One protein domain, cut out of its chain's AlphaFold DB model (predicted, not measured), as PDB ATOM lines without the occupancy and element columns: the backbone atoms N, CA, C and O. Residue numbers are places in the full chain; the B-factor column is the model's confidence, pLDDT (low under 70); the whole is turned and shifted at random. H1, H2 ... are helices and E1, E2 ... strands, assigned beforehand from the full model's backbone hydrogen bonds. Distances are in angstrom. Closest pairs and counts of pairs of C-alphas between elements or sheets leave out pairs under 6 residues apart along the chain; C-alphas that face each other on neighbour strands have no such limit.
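Overview. This is residues 151 to 283 of the 289 residues of an uncharacterized protein of Archangium sp. Cb G35 (UniProt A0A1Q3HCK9). Two strongly twisted antiparallel sheets lie face to face as a sandwich, with E1 to E5 in one and E6 to E9 in the other; their edges also come together, E1 with E6 and E5 with E9. The one short helix, H1, packs on the face of the five-stranded sheet away from the other sheet. The printed part has 133 residues, in the order E1 H1 E2 E3 E4 E5 E6 E7 E8 E9, and the sheet orders are E1 E2 E3 E4 E5 and E6 E7 E8 E9. It is mostly strand and compact, with a radius of gyration of the C-alphas of 14.5 A and spans of 48 by 34 by 21 A.

Along the chain. E1, residues 153 to 155, begins with C-alpha 153 at (-30.897, 37.504, -26.637) and is 7.0 A long. H1 is residues 158 to 161, 5.9 A. E2, residues 176 to 181, is 16.8 A long; E3, 184 to 190, 19.8 A; E4, 195 to 202, 23.6 A; and E5, 205 to 213, 23.7 A. E6, residues 236 to 244, is 22.0 A long and begins with C-alpha 236 at (-23.714, 35.579, -37.805). E7, 250 to 258, is 25.5 A long; E8, 261 to 270, 29.8 A; and E9, 273 to 282, 22.9 A, ending with C-alpha 282 at (-14.140, 44.168, -35.329).

Arrangement. E1 and E2 are antiparallel, with N 154 and O 180 at 2.9 A. E2 to E5 form a meander of hairpins, each strand the antiparallel neighbour of the one before: N 179 and O 186 are 2.9 A apart, N 187 and O 199 2.8 A, and N 198 and O 210 2.8 A. H1 is on this sheet at a height of 7.6 A, only just over E3 with 3 C-alphas; it is too short for an O i to N i+4 pair, and its one O i to N i+3 pair is not within range. E6 to E9 form a second meander of hairpins, with N 251 and O 242 at 2.8 A, N 254 and O 265 at 2.8 A, and N 268 and O 275 at 2.9 A. The facing parts of the two sheets are 10.0 A centre to centre, their strands at 22 degrees. E5 bends by 58 degrees at residue 208 and touches E9, closest at the C-alphas of Gly 208 and Leu 276, 5.4 A. E1 touches E6, closest at the C-alphas of Val 153 and Ala 241, 6.5 A.

Size, cuts and confidence. The C-alphas farthest apart, of Gly 219 and Lys 246, are 48.2 A apart. The links H1 to E2 and E5 to E6 are long, with 14 and 22 residues. The printed part has no cut; its mean pLDDT is 92.3 and no printed residue is under 70.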
ATOM      1  N   LEU A 151     -29.837  43.498 -22.414       97.38
ATOM      2  CA  LEU A 151     -31.093  43.016 -22.955       97.38
ATOM      3  C   LEU A 151     -30.955  41.540 -23.339       97.38
ATOM      4  O   LEU A 151     -29.904  41.111 -23.822       97.38
ATOM      5  N   PRO A 152     -32.016  40.738 -23.164       96.94
ATOM      6  CA  PRO A 152     -31.949  39.322 -23.466       96.94
ATOM      7  C   PRO A 152     -31.799  39.087 -24.971       96.94
ATOM      8  O   PRO A 152     -32.491  39.700 -25.788       96.94
ATOM      9  N   VAL A 153     -30.946  38.128 -25.315       97.56
ATOM     10  CA  VAL A 153     -30.897  37.504 -26.637       97.56
ATOM     11  C   VAL A 153     -31.702  36.214 -26.557       97.56
ATOM     12  O   VAL A 153     -31.402  35.340 -25.743       97.56
ATOM     13  N   LYS A 154     -32.746  36.094 -27.377       97.38
ATOM     14  CA  LYS A 154     -33.635  34.931 -27.378       97.38
ATOM     15  C   LYS A 154     -33.719  34.346 -28.763       97.38
ATOM     16  O   LYS A 154     -33.899  35.055 -29.744       97.38
ATOM     17  N   GLU A 155     -33.655  33.035 -28.839       96.94
ATOM     18  CA  GLU A 155     -34.082  32.332 -30.033       96.94
ATOM     19  C   GLU A 155     -35.605  32.235 -30.067       96.94
ATOM     20  O   GLU A 155     -36.239  31.965 -29.046       96.94
ATOM     21  N   VAL A 156     -36.190  32.456 -31.240       95.94
ATOM     22  CA  VAL A 156     -37.642  32.491 -31.416       95.94
ATOM     23  C   VAL A 156     -38.061  31.755 -32.692       95.94
ATOM     24  O   VAL A 156     -37.259  31.599 -33.616       95.94
ATOM     25  N   PRO A 157     -39.319  31.291 -32.796       95.19
ATOM     26  CA  PRO A 157     -39.854  30.782 -34.055       95.19
ATOM     27  C   PRO A 157     -39.801  31.842 -35.166       95.19
ATOM     28  O   PRO A 157     -40.178  32.989 -34.957       95.19
ATOM     29  N   ALA A 158     -39.404  31.477 -36.389       94.75
ATOM     30  CA  ALA A 158     -39.237  32.456 -37.474       94.75
ATOM     31  C   ALA A 158     -40.512  33.259 -37.807       94.75
ATOM     32  O   ALA A 158     -40.430  34.409 -38.231       94.75
ATOM     33  N   ASN A 159     -41.695  32.676 -37.596       92.88
ATOM     34  CA  ASN A 159     -42.980  33.345 -37.804       92.88
ATOM     35  C   ASN A 159     -43.335  34.371 -36.712       92.88
ATOM     36  O   ASN A 159     -44.249  35.161 -36.934       92.88
ATOM     37  N   SER A 160     -42.648  34.392 -35.564       94.75
ATOM     38  CA  SER A 160     -42.894  35.394 -34.518       94.75
ATOM     39  C   SER A 160     -42.246  36.745 -34.820       94.75
ATOM     40  O   SER A 160     -42.641  37.743 -34.231       94.75
ATOM     41  N   LEU A 161     -41.298  36.811 -35.764       94.56
ATOM     42  CA  LEU A 161     -40.603  38.054 -36.123       94.56
ATOM     43  C   LEU A 161     -41.483  39.062 -36.889       94.56
ATOM     44  O   LEU A 161     -41.008  40.137 -37.250       94.56
ATOM     45  N   GLY A 162     -42.740  38.718 -37.190       87.88
ATOM     46  CA  GLY A 162     -43.685  39.599 -37.887       87.88
ATOM     47  C   GLY A 162     -43.366  39.846 -39.367       87.88
ATOM     48  O   GLY A 162     -44.059  40.626 -40.014       87.88
ATOM     49  N   ALA A 163     -42.342  39.187 -39.917       86.44
ATOM     50  CA  ALA A 163     -41.991  39.241 -41.332       86.44
ATOM     51  C   ALA A 163     -42.542  38.018 -42.090       86.44
ATOM     52  O   ALA A 163     -42.555  36.909 -41.541       86.44
ATOM     53  N   PRO A 164     -42.951  38.168 -43.364       86.19
ATOM     54  CA  PRO A 164     -43.275  37.027 -44.211       86.19
ATOM     55  C   PRO A 164     -42.086  36.071 -44.327       86.19
ATOM     56  O   PRO A 164     -40.949  36.495 -44.544       86.19
ATOM     57  N   LEU A 165     -42.354  34.769 -44.231       89.25
ATOM     58  CA  LEU A 165     -41.317  33.765 -44.445       89.25
ATOM     59  C   LEU A 165     -40.861  33.764 -45.915       89.25
ATOM     60  O   LEU A 165     -41.686  33.968 -46.813       89.25
ATOM     61  N   PRO A 166     -39.577  33.471 -46.192       87.75
ATOM     62  CA  PRO A 166     -39.094  33.309 -47.556       87.75
ATOM     63  C   PRO A 166     -39.908  32.263 -48.333       87.75
ATOM     64  O   PRO A 166     -40.330  31.242 -47.782       87.75
ATOM     65  N   LYS A 167     -40.112  32.503 -49.634       85.88
ATOM     66  CA  LYS A 167     -40.943  31.651 -50.498       85.88
ATOM     67  C   LYS A 167     -40.527  30.179 -50.398       85.88
ATOM     68  O   LYS A 167     -39.356  29.839 -50.548       85.88
ATOM     69  N   GLY A 168     -41.506  29.305 -50.165       83.12
ATOM     70  CA  GLY A 168     -41.291  27.858 -50.061       83.12
ATOM     71  C   GLY A 168     -40.679  27.391 -48.735       83.12
ATOM     72  O   GLY A 168     -40.435  26.195 -48.579       83.12
ATOM     73  N   LYS A 169     -40.444  28.286 -47.767       87.31
ATOM     74  CA  LYS A 169     -39.985  27.922 -46.423       87.31
ATOM     75  C   LYS A 169     -41.155  27.878 -45.438       87.31
ATOM     76  O   LYS A 169     -42.090  28.670 -45.510       87.31
ATOM     77  N   LYS A 170     -41.077  26.942 -44.494       86.69
ATOM     78  CA  LYS A 170     -41.970  26.836 -43.330       86.69
ATOM     79  C   LYS A 170     -41.204  27.267 -42.081       86.69
ATOM     80  O   LYS A 170     -39.994  27.070 -42.035       86.69
ATOM     81  N   ALA A 171     -41.897  27.791 -41.069       81.50
ATOM     82  CA  ALA A 171     -41.266  28.298 -39.843       81.50
ATOM     83  C   ALA A 171     -40.381  27.250 -39.143       81.50
ATOM     84  O   ALA A 171     -39.300  27.580 -38.677       81.50
ATOM     85  N   ALA A 172     -40.813  25.985 -39.139       80.81
ATOM     86  CA  ALA A 172     -40.085  24.853 -38.559       80.81
ATOM     87  C   ALA A 172     -39.011  24.244 -39.490       80.81
ATOM     88  O   ALA A 172     -38.546  23.130 -39.263       80.81
ATOM     89  N   SER A 173     -38.652  24.914 -40.590       89.06
ATOM     90  CA  SER A 173     -37.616  24.418 -41.498       89.06
ATOM     91  C   SER A 173     -36.226  24.547 -40.879       89.06
ATOM     92  O   SER A 173     -35.875  25.602 -40.356       89.06
ATOM     93  N   LYS A 174     -35.377  23.531 -41.078       90.81
ATOM     94  CA  LYS A 174     -33.934  23.600 -40.777       90.81
ATOM     95  C   LYS A 174     -33.181  24.667 -41.586       90.81
ATOM     96  O   LYS A 174     -32.039  24.991 -41.283       90.81
ATOM     97  N   ASP A 175     -33.816  25.198 -42.629       94.44
ATOM     98  CA  ASP A 175     -33.268  26.268 -43.460       94.44
ATOM     99  C   ASP A 175     -33.534  27.667 -42.892       94.44
ATOM    100  O   ASP A 175     -33.118  28.649 -43.506       94.44
ATOM    101  N   LEU A 176     -34.257  27.765 -41.774       95.94
ATOM    102  CA  LEU A 176     -34.518  29.013 -41.070       95.94
ATOM    103  C   LEU A 176     -34.030  28.917 -39.626       95.94
ATOM    104  O   LEU A 176     -34.162  27.881 -38.971       95.94
ATOM    105  N   ARG A 177     -33.515  30.036 -39.124       96.62
ATOM    106  CA  ARG A 177     -33.231  30.252 -37.707       96.62
ATOM    107  C   ARG A 177     -33.525  31.706 -37.371       96.62
ATOM    108  O   ARG A 177     -33.283  32.575 -38.205       96.62
ATOM    109  N   ALA A 178     -34.082  31.967 -36.196       97.12
ATOM    110  CA  ALA A 178     -34.530  33.300 -35.832       97.12
ATOM    111  C   ALA A 178     -34.179  33.645 -34.385       97.12
ATOM    112  O   ALA A 178     -34.265  32.799 -33.496       97.12
ATOM    113  N   TYR A 179     -33.813  34.906 -34.175       98.19
ATOM    114  CA  TYR A 179     -33.518  35.471 -32.866       98.19
ATOM    115  C   TYR A 179     -34.237  36.806 -32.689       98.19
ATOM    116  O   TYR A 179     -34.433  37.547 -33.652       98.19
ATOM    117  N   GLU A 180     -34.586  37.121 -31.452       98.19
ATOM    118  CA  GLU A 180     -35.011  38.438 -31.003       98.19
ATOM    119  C   GLU A 180     -33.996  38.950 -29.981       98.19
ATOM    120  O   GLU A 180     -33.655  38.254 -29.022       98.19
ATOM    121  N   ALA A 181     -33.492  40.160 -30.196       98.19
ATOM    122  CA  ALA A 181     -32.543  40.790 -29.292       98.19
ATOM    123  C   ALA A 181     -32.675  42.308 -29.386       98.19
ATOM    124  O   ALA A 181     -32.707  42.866 -30.481       98.19
ATOM    125  N   GLY A 182     -32.787  42.991 -28.246       96.06
ATOM    126  CA  GLY A 182     -32.837  44.454 -28.243       96.06
ATOM    127  C   GLY A 182     -34.035  45.064 -28.986       96.06
ATOM    128  O   GLY A 182     -33.953  46.188 -29.475       96.06
ATOM    129  N   GLY A 183     -35.129  44.306 -29.131       96.12
ATOM    130  CA  GLY A 183     -36.288  44.658 -29.959       96.12
ATOM    131  C   GLY A 183     -36.027  44.658 -31.470       96.12
ATOM    132  O   GLY A 183     -36.819  45.221 -32.225       96.12
ATOM    133  N   LEU A 184     -34.931  44.034 -31.906       98.38
ATOM    134  CA  LEU A 184     -34.651  43.681 -33.292       98.38
ATOM    135  C   LEU A 184     -34.893  42.187 -33.512       98.38
ATOM    136  O   LEU A 184     -34.635  41.363 -32.633       98.38
ATOM    137  N   GLY A 185     -35.361  41.846 -34.709       98.31
ATOM    138  CA  GLY A 185     -35.453  40.472 -35.189       98.31
ATOM    139  C   GLY A 185     -34.290  40.135 -36.117       98.31
ATOM    140  O   GLY A 185     -33.942  40.928 -36.986       98.31
ATOM    141  N   PHE A 186     -33.725  38.941 -35.983       98.25
ATOM    142  CA  PHE A 186     -32.636  38.439 -36.821       98.25
ATOM    143  C   PHE A 186     -33.075  37.124 -37.448       98.25
ATOM    144  O   PHE A 186     -33.202  36.120 -36.752       98.25
ATOM    145  N   LEU A 187     -33.325  37.124 -38.756       97.62
ATOM    146  CA  LEU A 187     -33.731  35.945 -39.515       97.62
ATOM    147  C   LEU A 187     -32.568  35.451 -40.375       97.62
ATOM    148  O   LEU A 187     -32.182  36.097 -41.348       97.62
ATOM    149  N   LEU A 188     -32.056  34.271 -40.052       97.50
ATOM    150  CA  LEU A 188     -31.078  33.548 -40.853       97.50
ATOM    151  C   LEU A 188     -31.823  32.629 -41.820       97.50
ATOM    152  O   LEU A 188     -32.633  31.799 -41.407       97.50
ATOM    153  N   THR A 189     -31.546  32.770 -43.113       96.88
ATOM    154  CA  THR A 189     -32.159  31.958 -44.169       96.88
ATOM    155  C   THR A 189     -31.091  31.266 -44.992       96.88
ATOM    156  O   THR A 189     -30.262  31.922 -45.619       96.88
ATOM    157  N   LYS A 190     -31.141  29.937 -45.072       95.81
ATOM    158  CA  LYS A 190     -30.312  29.161 -45.994       95.81
ATOM    159  C   LYS A 190     -30.862  29.273 -47.418       95.81
ATOM    160  O   LYS A 190     -31.996  28.866 -47.694       95.81
ATOM    161  N   THR A 191     -30.045  29.811 -48.320       95.00
ATOM    162  CA  THR A 191     -30.406  30.087 -49.722       95.00
ATOM    163  C   THR A 191     -29.792  29.080 -50.694       95.00
ATOM    164  O   THR A 191     -30.373  28.825 -51.743       95.00
ATOM    165  N   ALA A 192     -28.669  28.451 -50.334       94.38
ATOM    166  CA  ALA A 192     -28.054  27.357 -51.088       94.38
ATOM    167  C   ALA A 192     -27.320  26.384 -50.148       94.38
ATOM    168  O   ALA A 192     -27.364  26.527 -48.926       94.38
ATOM    169  N   LYS A 193     -26.616  25.385 -50.702       94.62
ATOM    170  CA  LYS A 193     -25.861  24.396 -49.908       94.62
ATOM    171  C   LYS A 193     -24.899  25.065 -48.917       94.62
ATOM    172  O   LYS A 193     -24.912  24.682 -47.754       94.62
ATOM    173  N   LEU A 194     -24.130  26.055 -49.373       95.06
ATOM    174  CA  LEU A 194     -23.080  26.751 -48.610       95.06
ATOM    175  C   LEU A 194     -23.355  28.252 -48.422       95.06
ATOM    176  O   LEU A 194     -22.461  29.003 -48.047       95.06
ATOM    177  N   ARG A 195     -24.568  28.709 -48.751       95.81
ATOM    178  CA  ARG A 195     -24.921  30.133 -48.728       95.81
ATOM    179  C   ARG A 195     -26.211  30.375 -47.971       95.81
ATOM    180  O   ARG A 195     -27.120  29.538 -47.963       95.81
ATOM    181  N   GLY A 196     -26.306  31.564 -47.405       96.31
ATOM    182  CA  GLY A 196     -27.523  32.072 -46.812       96.31
ATOM    183  C   GLY A 196     -27.546  33.590 -46.756       96.31
ATOM    184  O   GLY A 196     -26.733  34.270 -47.373       96.31
ATOM    185  N   GLN A 197     -28.517  34.109 -46.027       96.69
ATOM    186  CA  GLN A 197     -28.735  35.527 -45.810       96.69
ATOM    187  C   GLN A 197     -29.149  35.749 -44.354       96.69
ATOM    188  O   GLN A 197     -30.105  35.121 -43.889       96.69
ATOM    189  N   LEU A 198     -28.475  36.659 -43.657       97.69
ATOM    190  CA  LEU A 198     -29.016  37.322 -42.477       97.69
ATOM    191  C   LEU A 198     -29.952  38.441 -42.937       97.69
ATOM    192  O   LEU A 198     -29.596  39.243 -43.796       97.69
ATOM    193  N   THR A 199     -31.142  38.512 -42.350       97.44
ATOM    194  CA  THR A 199     -32.071  39.638 -42.476       97.44
ATOM    195  C   THR A 199     -32.338  40.220 -41.095       97.44
ATOM    196  O   THR A 199     -32.802  39.505 -40.209       97.44
ATOM    197  N   VAL A 200     -32.070  41.511 -40.924       97.81
ATOM    198  CA  VAL A 200     -32.361  42.255 -39.694       97.81
ATOM    199  C   VAL A 200     -33.698  42.972 -39.856       97.81
ATOM    200  O   VAL A 200     -33.980  43.567 -40.905       97.81
ATOM    201  N   LEU A 201     -34.531  42.894 -38.825       98.00
ATOM    202  CA  LEU A 201     -35.909  43.358 -38.806       98.00
ATOM    203  C   LEU A 201     -36.149  44.305 -37.625       98.00
ATOM    204  O   LEU A 201     -35.681  44.052 -36.517       98.00
ATOM    205  N   LEU A 202     -36.969  45.331 -37.842       97.44
ATOM    206  CA  LEU A 202     -37.566  46.156 -36.794       97.44
ATOM    207  C   LEU A 202     -39.087  46.147 -36.976       97.44
ATOM    208  O   LEU A 202     -39.592  46.581 -38.013       97.44
ATOM    209  N   GLY A 203     -39.819  45.594 -36.005       94.88
ATOM    210  CA  GLY A 203     -41.279  45.453 -36.096       94.88
ATOM    211  C   GLY A 203     -41.743  44.711 -37.360       94.88
ATOM    212  O   GLY A 203     -42.685  45.143 -38.018       94.88
ATOM    213  N   GLY A 204     -41.021  43.658 -37.763       95.44
ATOM    214  CA  GLY A 204     -41.295  42.878 -38.979       95.44
ATOM    215  C   GLY A 204     -40.849  43.521 -40.298       95.44
ATOM    216  O   GLY A 204     -40.903  42.873 -41.343       95.44
ATOM    217  N   LYS A 205     -40.361  44.768 -40.283       96.19
ATOM    218  CA  LYS A 205     -39.837  45.448 -41.476       96.19
ATOM    219  C   LYS A 205     -38.337  45.227 -41.611       96.19
ATOM    220  O   LYS A 205     -37.599  45.380 -40.644       96.19
ATOM    221  N   LYS A 206     -37.881  44.913 -42.824       96.50
ATOM    222  CA  LYS A 206     -36.458  44.757 -43.153       96.50
ATOM    223  C   LYS A 206     -35.706  46.079 -43.013       96.50
ATOM    224  O   LYS A 206     -36.072  47.045 -43.674       96.50
ATOM    225  N   VAL A 207     -34.635  46.072 -42.222       95.62
ATOM    226  CA  VAL A 207     -33.736  47.226 -42.023       95.62
ATOM    227  C   VAL A 207     -32.314  46.977 -42.524       95.62
ATOM    228  O   VAL A 207     -31.594  47.921 -42.816       95.62
ATOM    229  N   GLY A 208     -31.913  45.715 -42.687       95.25
ATOM    230  CA  GLY A 208     -30.590  45.366 -43.195       95.25
ATOM    231  C   GLY A 208     -30.497  43.902 -43.597       95.25
ATOM    232  O   GLY A 208     -31.328  43.080 -43.198       95.25
ATOM    233  N   THR A 209     -29.495  43.577 -44.408       95.94
ATOM    234  CA  THR A 209     -29.183  42.201 -44.803       95.94
ATOM    235  C   THR A 209     -27.687  42.015 -44.947       95.94
ATOM    236  O   THR A 209     -27.020  42.925 -45.426       95.94
ATOM    237  N   ASP A 210     -27.199  40.817 -44.640       95.31
ATOM    238  CA  ASP A 210     -25.794  40.448 -44.824       95.31
ATOM    239  C   ASP A 210     -25.694  39.028 -45.404       95.31
ATOM    240  O   ASP A 210     -26.472  38.154 -44.987       95.31
ATOM    241  N   PRO A 211     -24.879  38.776 -46.444       95.06
ATOM    242  CA  PRO A 211     -24.744  37.440 -47.009       95.06
ATOM    243  C   PRO A 211     -23.981  36.508 -46.059       95.06
ATOM    244  O   PRO A 211     -22.975  36.874 -45.462       95.06
ATOM    245  N   MET A 212     -24.443  35.262 -45.965       95.06
ATOM    246  CA  MET A 212     -23.757  34.188 -45.241       95.06
ATOM    247  C   MET A 212     -23.073  33.266 -46.248       95.06
ATOM    248  O   MET A 212     -23.707  32.840 -47.222       95.06
ATOM    249  N   SER A 213     -21.813  32.919 -46.000       92.19
ATOM    250  CA  SER A 213     -21.021  32.064 -46.884       92.19
ATOM    251  C   SER A 213     -20.100  31.130 -46.103       92.19
ATOM    252  O   SER A 213     -19.474  31.523 -45.121       92.19
ATOM    253  N   LYS A 214     -20.012  29.884 -46.574       90.31
ATOM    254  CA  LYS A 214     -19.076  28.854 -46.112       90.31
ATOM    255  C   LYS A 214     -18.321  28.277 -47.307       90.31
ATOM    256  O   LYS A 214     -18.851  28.243 -48.418       90.31
ATOM    257  N   GLY A 215     -17.117  27.765 -47.073       82.88
ATOM    258  CA  GLY A 215     -16.385  27.013 -48.087       82.88
ATOM    259  C   GLY A 215     -15.661  27.874 -49.130       82.88
ATOM    260  O   GLY A 215     -15.359  27.370 -50.210       82.88
ATOM    261  N   GLU A 216     -15.459  29.170 -48.860       80.06
ATOM    262  CA  GLU A 216     -14.845  30.114 -49.811       80.06
ATOM    263  C   GLU A 216     -13.314  30.010 -49.856       80.06
ATOM    264  O   GLU A 216     -12.713  30.402 -50.852       80.06
ATOM    265  N   MET A 217     -12.693  29.424 -48.830       79.62
ATOM    266  CA  MET A 217     -11.252  29.178 -48.786       79.62
ATOM    267  C   MET A 217     -10.884  27.807 -49.359       79.62
ATOM    268  O   MET A 217     -11.641  26.834 -49.249       79.62
ATOM    269  N   GLU A 218      -9.702  27.706 -49.959       77.69
ATOM    270  CA  GLU A 218      -9.131  26.415 -50.347       77.69
ATOM    271  C   GLU A 218      -8.936  25.520 -49.109       77.69
ATOM    272  O   GLU A 218      -8.697  26.011 -48.013       77.69
ATOM    273  N   GLY A 219      -9.152  24.208 -49.244       78.19
ATOM    274  CA  GLY A 219      -9.062  23.256 -48.122       78.19
ATOM    275  C   GLY A 219     -10.216  23.295 -47.106       78.19
ATOM    276  O   GLY A 219     -10.355  22.370 -46.308       78.19
ATOM    277  N   SER A 220     -11.088  24.305 -47.158       83.38
ATOM    278  CA  SER A 220     -12.167  24.475 -46.182       83.38
ATOM    279  C   SER A 220     -13.300  23.441 -46.287       83.38
ATOM    280  O   SER A 220     -13.589  22.875 -47.346       83.38
ATOM    281  N   GLU A 221     -13.990  23.205 -45.166       82.44
ATOM    282  CA  GLU A 221     -15.103  22.256 -45.082       82.44
ATOM    283  C   GLU A 221     -16.265  22.627 -46.028       82.44
ATOM    284  O   GLU A 221     -16.800  23.736 -45.998       82.44
ATOM    285  N   ARG A 222     -16.726  21.658 -46.834       87.19
ATOM    286  CA  ARG A 222     -17.806  21.840 -47.830       87.19
ATOM    287  C   ARG A 222     -19.125  21.154 -47.460       87.19
ATOM    288  O   ARG A 222     -19.967  20.887 -48.336       87.19
ATOM    289  N   SER A 223     -19.311  20.838 -46.179       91.75
ATOM    290  CA  SER A 223     -20.588  20.348 -45.663       91.75
ATOM    291  C   SER A 223     -21.668  21.434 -45.792       91.75
ATOM    292  O   SER A 223     -21.358  22.626 -45.775       91.75
ATOM    293  N   PRO A 224     -22.946  21.065 -46.003       93.38
ATOM    294  CA  PRO A 224     -24.008  22.053 -46.121       93.38
ATOM    295  C   PRO A 224     -24.130  22.918 -44.861       93.38
ATOM    296  O   PRO A 224     -24.170  22.371 -43.769       93.38
ATOM    297  N   LEU A 225     -24.349  24.225 -45.036       94.06
ATOM    298  CA  LEU A 225     -24.548  25.190 -43.948       94.06
ATOM    299  C   LEU A 225     -25.604  24.692 -42.945       94.06
ATOM    300  O   LEU A 225     -26.744  24.413 -43.351       94.06
ATOM    301  N   ASN A 226     -25.250  24.599 -41.668       94.50
ATOM    302  CA  ASN A 226     -26.125  24.227 -40.568       94.50
ATOM    303  C   ASN A 226     -26.374  25.433 -39.650       94.50
ATOM    304  O   ASN A 226     -25.581  25.770 -38.779       94.50
ATOM    305  N   LEU A 227     -27.544  26.059 -39.795       95.62
ATOM    306  CA  LEU A 227     -27.900  27.248 -39.008       95.62
ATOM    307  C   LEU A 227     -28.032  26.974 -37.493       95.62
ATOM    308  O   LEU A 227     -28.044  27.921 -36.704       95.62
ATOM    309  N   TYR A 228     -28.130  25.704 -37.088       93.62
ATOM    310  CA  TYR A 228     -28.334  25.271 -35.702       93.62
ATOM    311  C   TYR A 228     -27.023  24.934 -34.987       93.62
ATOM    312  O   TYR A 228     -27.003  24.877 -33.761       93.62
ATOM    313  N   ASP A 229     -25.936  24.727 -35.728       92.06
ATOM    314  CA  ASP A 229     -24.627  24.493 -35.131       92.06
ATOM    315  C   ASP A 229     -24.032  25.823 -34.665       92.06
ATOM    316  O   ASP A 229     -23.632  26.644 -35.490       92.06
ATOM    317  N   LYS A 230     -23.963  26.031 -33.342       87.31
ATOM    318  CA  LYS A 230     -23.408  27.235 -32.691       87.31
ATOM    319  C   LYS A 230     -21.980  27.584 -33.139       87.31
ATOM    320  O   LYS A 230     -21.569  28.737 -32.983       87.31
ATOM    321  N   ASP A 231     -21.274  26.623 -33.725       86.25
ATOM    322  CA  ASP A 231     -19.899  26.741 -34.172       86.25
ATOM    323  C   ASP A 231     -19.761  26.860 -35.704       86.25
ATOM    324  O   ASP A 231     -18.655  27.050 -36.206       86.25
ATOM    325  N   GLU A 232     -20.884  26.868 -36.437       92.31
ATOM    326  CA  GLU A 232     -20.928  26.976 -37.900       92.31
ATOM    327  C   GLU A 232     -20.223  28.233 -38.432       92.31
ATOM    328  O   GLU A 232     -20.533  29.369 -38.053       92.31
ATOM    329  N   VAL A 233     -19.314  28.019 -39.383       91.06
ATOM    330  CA  VAL A 233     -18.560  29.082 -40.053       91.06
ATOM    331  C   VAL A 233     -19.463  29.867 -41.007       91.06
ATOM    332  O   VAL A 233     -20.238  29.303 -41.780       91.06
ATOM    333  N   GLY A 234     -19.334  31.192 -40.979       91.94
ATOM    334  CA  GLY A 234     -20.029  32.114 -41.872       91.94
ATOM    335  C   GLY A 234     -21.465  32.437 -41.472       91.94
ATOM    336  O   GLY A 234     -22.172  33.079 -42.251       91.94
ATOM    337  N   VAL A 235     -21.906  32.004 -40.286       95.00
ATOM    338  CA  VAL A 235     -23.250  32.270 -39.758       95.00
ATOM    339  C   VAL A 235     -23.178  33.312 -38.629       95.00
ATOM    340  O   VAL A 235     -22.716  32.970 -37.541       95.00
ATOM    341  N   PRO A 236     -23.637  34.561 -38.848       95.50
ATOM    342  CA  PRO A 236     -23.714  35.579 -37.805       95.50
ATOM    343  C   PRO A 236     -24.772  35.228 -36.755       95.50
ATOM    344  O   PRO A 236     -25.879  34.790 -37.093       95.50
ATOM    345  N   ARG A 237     -24.470  35.479 -35.479       95.31
ATOM    346  CA  ARG A 237     -25.396  35.287 -34.353       95.31
ATOM    347  C   ARG A 237     -25.354  36.460 -33.380       95.31
ATOM    348  O   ARG A 237     -24.263  36.935 -33.084       95.31
ATOM    349  N   PRO A 238     -26.501  36.900 -32.834       97.06
ATOM    350  CA  PRO A 238     -26.496  37.840 -31.720       97.06
ATOM    351  C   PRO A 238     -25.808  37.225 -30.502       97.06
ATOM    352  O   PRO A 238     -26.233  36.178 -30.014       97.06
ATOM    353  N   GLU A 239     -24.758  37.881 -30.018       95.38
ATOM    354  CA  GLU A 239     -24.004  37.458 -28.832       95.38
ATOM    355  C   GLU A 239     -24.296  38.339 -27.615       95.38
ATOM    356  O   GLU A 239     -24.263  37.872 -26.479       95.38
ATOM    357  N   ALA A 240     -24.636  39.607 -27.847       97.31
ATOM    358  CA  ALA A 240     -25.030  40.543 -26.805       97.31
ATOM    359  C   ALA A 240     -26.031  41.565 -27.349       97.31
ATOM    360  O   ALA A 240     -25.942  41.967 -28.508       97.31
ATOM    361  N   ALA A 241     -26.954  42.016 -26.501       98.25
ATOM    362  CA  ALA A 241     -27.800  43.176 -26.755       98.25
ATOM    363  C   ALA A 241     -27.719  44.125 -25.559       98.25
ATOM    364  O   ALA A 241     -27.880  43.697 -24.418       98.25
ATOM    365  N   LEU A 242     -27.422  45.395 -25.814       97.94
ATOM    366  CA  LEU A 242     -27.013  46.363 -24.801       97.94
ATOM    367  C   LEU A 242     -27.726  47.693 -25.062       97.94
ATOM    368  O   LEU A 242     -27.640  48.236 -26.160       97.94
ATOM    369  N   GLN A 243     -28.429  48.219 -24.067       97.06
ATOM    370  CA  GLN A 243     -29.004  49.565 -24.101       97.06
ATOM    371  C   GLN A 243     -27.966  50.538 -23.541       97.06
ATOM    372  O   GLN A 243     -27.474  50.361 -22.424       97.06
ATOM    373  N   LEU A 244     -27.622  51.562 -24.319       95.12
ATOM    374  CA  LEU A 244     -26.556  52.510 -23.988       95.12
ATOM    375  C   LEU A 244     -27.126  53.830 -23.452       95.12
ATOM    376  O   LEU A 244     -26.822  54.907 -23.962       95.12
ATOM    377  N   GLY A 245     -27.984  53.729 -22.434       93.06
ATOM    378  CA  GLY A 245     -28.591  54.851 -21.713       93.06
ATOM    379  C   GLY A 245     -30.107  54.870 -21.880       93.06
ATOM    380  O   GLY A 245     -30.632  54.274 -22.817       93.06
ATOM    381  N   LYS A 246     -30.819  55.579 -21.001       89.12
ATOM    382  CA  LYS A 246     -32.298  55.586 -20.931       89.12
ATOM    383  C   LYS A 246     -33.003  55.891 -22.259       89.12
ATOM    384  O   LYS A 246     -34.007  55.269 -22.581       89.12
ATOM    385  N   GLU A 247     -32.454  56.824 -23.028       86.94
ATOM    386  CA  GLU A 247     -32.916  57.190 -24.377       86.94
ATOM    387  C   GLU A 247     -31.849  56.890 -25.444       86.94
ATOM    388  O   GLU A 247     -31.913  57.361 -26.580       86.94
ATOM    389  N   GLY A 248     -30.825  56.124 -25.061       90.56
ATOM    390  CA  GLY A 248     -29.684  55.804 -25.903       90.56
ATOM    391  C   GLY A 248     -29.996  54.767 -26.986       90.56
ATOM    392  O   GLY A 248     -31.093  54.199 -27.046       90.56
ATOM    393  N   PRO A 249     -29.022  54.484 -27.863       95.38
ATOM    394  CA  PRO A 249     -29.139  53.391 -28.813       95.38
ATOM    395  C   PRO A 249     -29.164  52.037 -28.093       95.38
ATOM    396  O   PRO A 249     -28.457  51.828 -27.105       95.38
ATOM    397  N   VAL A 250     -29.913  51.089 -28.655       97.44
ATOM    398  CA  VAL A 250     -29.666  49.666 -28.414       97.44
ATOM    399  C   VAL A 250     -28.667  49.168 -29.438       97.44
ATOM    400  O   VAL A 250     -28.857  49.354 -30.640       97.44
ATOM    401  N   VAL A 251     -27.637  48.497 -28.956       97.44
ATOM    402  CA  VAL A 251     -26.587  47.862 -29.741       97.44
ATOM    403  C   VAL A 251     -26.740  46.357 -29.605       97.44
ATOM    404  O   VAL A 251     -26.749  45.829 -28.496       97.44
ATOM    405  N   VAL A 252     -26.843  45.658 -30.730       98.19
ATOM    406  CA  VAL A 252     -26.777  44.198 -30.790       98.19
ATOM    407  C   VAL A 252     -25.488  43.808 -31.497       98.19
ATOM    408  O   VAL A 252     -25.303  44.125 -32.671       98.19
ATOM    409  N   VAL A 253     -24.604  43.122 -30.779       97.44
ATOM    410  CA  VAL A 253     -23.335  42.623 -31.313       97.44
ATOM    411  C   VAL A 253     -23.578  41.262 -31.954       97.44
ATOM    412  O   VAL A 253     -24.108  40.353 -31.309       97.44
ATOM    413  N   LEU A 254     -23.207  41.133 -33.224       96.75
ATOM    414  CA  LEU A 254     -23.321  39.915 -34.014       96.75
ATOM    415  C   LEU A 254     -21.937  39.290 -34.198       96.75
ATOM    416  O   LEU A 254     -21.097  39.874 -34.874       96.75
ATOM    417  N   GLY A 255     -21.713  38.105 -33.638       94.31
ATOM    418  CA  GLY A 255     -20.497  37.322 -33.847       94.31
ATOM    419  C   GLY A 255     -20.629  36.394 -35.053       94.31
ATOM    420  O   GLY A 255     -21.632  35.693 -35.204       94.31
ATOM    421  N   THR A 256     -19.632  36.400 -35.935       92.88
ATOM    422  CA  THR A 256     -19.532  35.522 -37.103       92.88
ATOM    423  C   THR A 256     -18.205  34.794 -37.085       92.88
ATOM    424  O   THR A 256     -17.142  35.388 -37.262       92.88
ATOM    425  N   ARG A 257     -18.265  33.472 -36.972       89.25
ATOM    426  CA  ARG A 257     -17.079  32.625 -37.086       89.25
ATOM    427  C   ARG A 257     -16.593  32.606 -38.523       89.25
ATOM    428  O   ARG A 257     -17.395  32.438 -39.441       89.25
ATOM    429  N   ARG A 258     -15.293  32.756 -38.726       86.56
ATOM    430  CA  ARG A 258     -14.626  32.674 -40.025       86.56
ATOM    431  C   ARG A 258     -13.446  31.719 -39.919       86.56
ATOM    432  O   ARG A 258     -13.005  31.378 -38.829       86.56
ATOM    433  N   TYR A 259     -12.954  31.285 -41.071       81.06
ATOM    434  CA  TYR A 259     -11.758  30.454 -41.123       81.06
ATOM    435  C   TYR A 259     -10.505  31.207 -40.662       81.06
ATOM    436  O   TYR A 259      -9.577  30.565 -40.210       81.06
ATOM    437  N   GLU A 260     -10.497  32.539 -40.742       77.56
ATOM    438  CA  GLU A 260      -9.387  33.406 -40.309       77.56
ATOM    439  C   GLU A 260      -9.688  34.122 -38.977       77.56
ATOM    440  O   GLU A 260      -9.022  35.087 -38.596       77.56
ATOM    441  N   GLY A 261     -10.737  33.679 -38.273       83.12
ATOM    442  CA  GLY A 261     -10.999  34.089 -36.900       83.12
ATOM    443  C   GLY A 261     -12.456  34.351 -36.585       83.12
ATOM    444  O   GLY A 261     -13.339  33.533 -36.858       83.12
ATOM    445  N   HIS A 262     -12.722  35.476 -35.934       87.44
ATOM    446  CA  HIS A 262     -14.073  35.876 -35.572       87.44
ATOM    447  C   HIS A 262     -14.307  37.313 -36.017       87.44
ATOM    448  O   HIS A 262     -13.450  38.164 -35.821       87.44
ATOM    449  N   ILE A 263     -15.449  37.575 -36.644       90.75
ATOM    450  CA  ILE A 263     -15.837  38.910 -37.094       90.75
ATOM    451  C   ILE A 263     -17.064  39.332 -36.307       90.75
ATOM    452  O   ILE A 263     -18.079  38.636 -36.318       90.75
ATOM    453  N   PHE A 264     -16.984  40.494 -35.679       93.62
ATOM    454  CA  PHE A 264     -18.081  41.124 -34.973       93.62
ATOM    455  C   PHE A 264     -18.611  42.304 -35.777       93.62
ATOM    456  O   PHE A 264     -17.872  43.228 -36.114       93.62
ATOM    457  N   THR A 265     -19.907  42.279 -36.064       94.56
ATOM    458  CA  THR A 265     -20.653  43.407 -36.631       94.56
ATOM    459  C   THR A 265     -21.696  43.889 -35.634       94.56
ATOM    460  O   THR A 265     -21.963  43.240 -34.619       94.56
ATOM    461  N   VAL A 266     -22.284  45.055 -35.893       95.75
ATOM    462  CA  VAL A 266     -23.245  45.665 -34.975       95.75
ATOM    463  C   VAL A 266     -24.535  46.003 -35.705       95.75
ATOM    464  O   VAL A 266     -24.527  46.666 -36.739       95.75
ATOM    465  N   ALA A 267     -25.666  45.595 -35.136       97.00
ATOM    466  CA  ALA A 267     -26.964  46.162 -35.472       97.00
ATOM    467  C   ALA A 267     -27.363  47.182 -34.401       97.00
ATOM    468  O   ALA A 267     -27.257  46.912 -33.206       97.00
ATOM    469  N   VAL A 268     -27.837  48.350 -34.823       96.88
ATOM    470  CA  VAL A 268     -28.215  49.441 -33.921       96.88
ATOM    471  C   VAL A 268     -29.691  49.749 -34.073       96.88
ATOM    472  O   VAL A 268     -30.188  49.861 -35.191       96.88
ATOM    473  N   ARG A 269     -30.383  49.963 -32.953       96.81
ATOM    474  CA  ARG A 269     -31.732  50.537 -32.901       96.81
ATOM    475  C   ARG A 269     -31.700  51.878 -32.172       96.81
ATOM    476  O   ARG A 269     -31.235  51.957 -31.039       96.81
ATOM    477  N   ARG A 270     -32.247  52.921 -32.798       95.25
ATOM    478  CA  ARG A 270     -32.443  54.265 -32.233       95.25
ATOM    479  C   ARG A 270     -33.923  54.618 -32.341       95.25
ATOM    480  O   ARG A 270     -34.383  55.027 -33.405       95.25
ATOM    481  N   GLY A 271     -34.669  54.402 -31.259       91.31
ATOM    482  CA  GLY A 271     -36.125  54.562 -31.261       91.31
ATOM    483  C   GLY A 271     -36.800  53.651 -32.293       91.31
ATOM    484  O   GLY A 271     -36.707  52.426 -32.208       91.31
ATOM    485  N   ASP A 272     -37.465  54.260 -33.274       93.06
ATOM    486  CA  ASP A 272     -38.195  53.603 -34.364       93.06
ATOM    487  C   ASP A 272     -37.343  53.332 -35.617       93.06
ATOM    488  O   ASP A 272     -37.854  52.837 -36.626       93.06
ATOM    489  N   LYS A 273     -36.042  53.629 -35.562       95.56
ATOM    490  CA  LYS A 273     -35.084  53.365 -36.639       95.56
ATOM    491  C   LYS A 273     -34.094  52.292 -36.230       95.56
ATOM    492  O   LYS A 273     -33.715  52.183 -35.063       95.56
ATOM    493  N   ALA A 274     -33.636  51.526 -37.209       96.62
ATOM    494  CA  ALA A 274     -32.548  50.587 -37.020       96.62
ATOM    495  C   ALA A 274     -31.711  50.446 -38.287       96.62
ATOM    496  O   ALA A 274     -32.193  50.704 -39.389       96.62
ATOM    497  N   GLU A 275     -30.471  50.017 -38.107       95.25
ATOM    498  CA  GLU A 275     -29.512  49.780 -39.178       95.25
ATOM    499  C   GLU A 275     -28.566  48.636 -38.809       95.25
ATOM    500  O   GLU A 275     -28.343  48.346 -37.632       95.25
ATOM    501  N   LEU A 276     -28.014  47.981 -39.829       94.62
ATOM    502  CA  LEU A 276     -26.911  47.041 -39.684       94.62
ATOM    503  C   LEU A 276     -25.631  47.740 -40.153       94.62
ATOM    504  O   LEU A 276     -25.521  48.081 -41.329       94.62
ATOM    505  N   LEU A 277     -24.677  47.928 -39.247       91.81
ATOM    506  CA  LEU A 277     -23.376  48.531 -39.518       91.81
ATOM    507  C   LEU A 277     -22.424  47.449 -40.038       91.81
ATOM    508  O   LEU A 277     -21.625  46.904 -39.287       91.81
ATOM    509  N   ASN A 278     -22.563  47.071 -41.310       79.50
ATOM    510  CA  ASN A 278     -21.747  46.019 -41.931       79.50
ATOM    511  C   ASN A 278     -20.442  46.531 -42.565       79.50
ATOM    512  O   ASN A 278     -19.587  45.727 -42.925       79.50
ATOM    513  N   GLN A 279     -20.295  47.849 -42.723       74.75
ATOM    514  CA  GLN A 279     -19.063  48.470 -43.223       74.75
ATOM    515  C   GLN A 279     -17.987  48.583 -42.137       74.75
ATOM    516  O   GLN A 279     -16.800  48.582 -42.450       74.75
ATOM    517  N   ASP A 280     -18.406  48.599 -40.872       76.81
ATOM    518  CA  ASP A 280     -17.530  48.533 -39.713       76.81
ATOM    519  C   ASP A 280     -17.580  47.116 -39.135       76.81
ATOM    520  O   ASP A 280     -18.651  46.546 -38.925       76.81
ATOM    521  N   SER A 281     -16.419  46.509 -38.900       79.56
ATOM    522  CA  SER A 281     -16.344  45.210 -38.235       79.56
ATOM    523  C   SER A 281     -15.106  45.098 -37.366       79.56
ATOM    524  O   SER A 281     -14.017  45.507 -37.765       79.56
ATOM    525  N   GLU A 282     -15.268  44.531 -36.176       80.81
ATOM    526  CA  GLU A 282     -14.140  44.168 -35.329       80.81
ATOM    527  C   GLU A 282     -13.780  42.725 -35.651       80.81
ATOM    528  O   GLU A 282     -14.576  41.818 -35.420       80.81
ATOM    529  N   ALA A 283     -12.616  42.515 -36.251       82.62
ATOM    530  CA  ALA A 283     -12.167  41.202 -36.683       82.62
ATOM    531  C   ALA A 283     -10.936  40.813 -35.866       82.62
ATOM    532  O   ALA A 283      -9.817  40.937 -36.370       82.62
TER     533      ALA A 283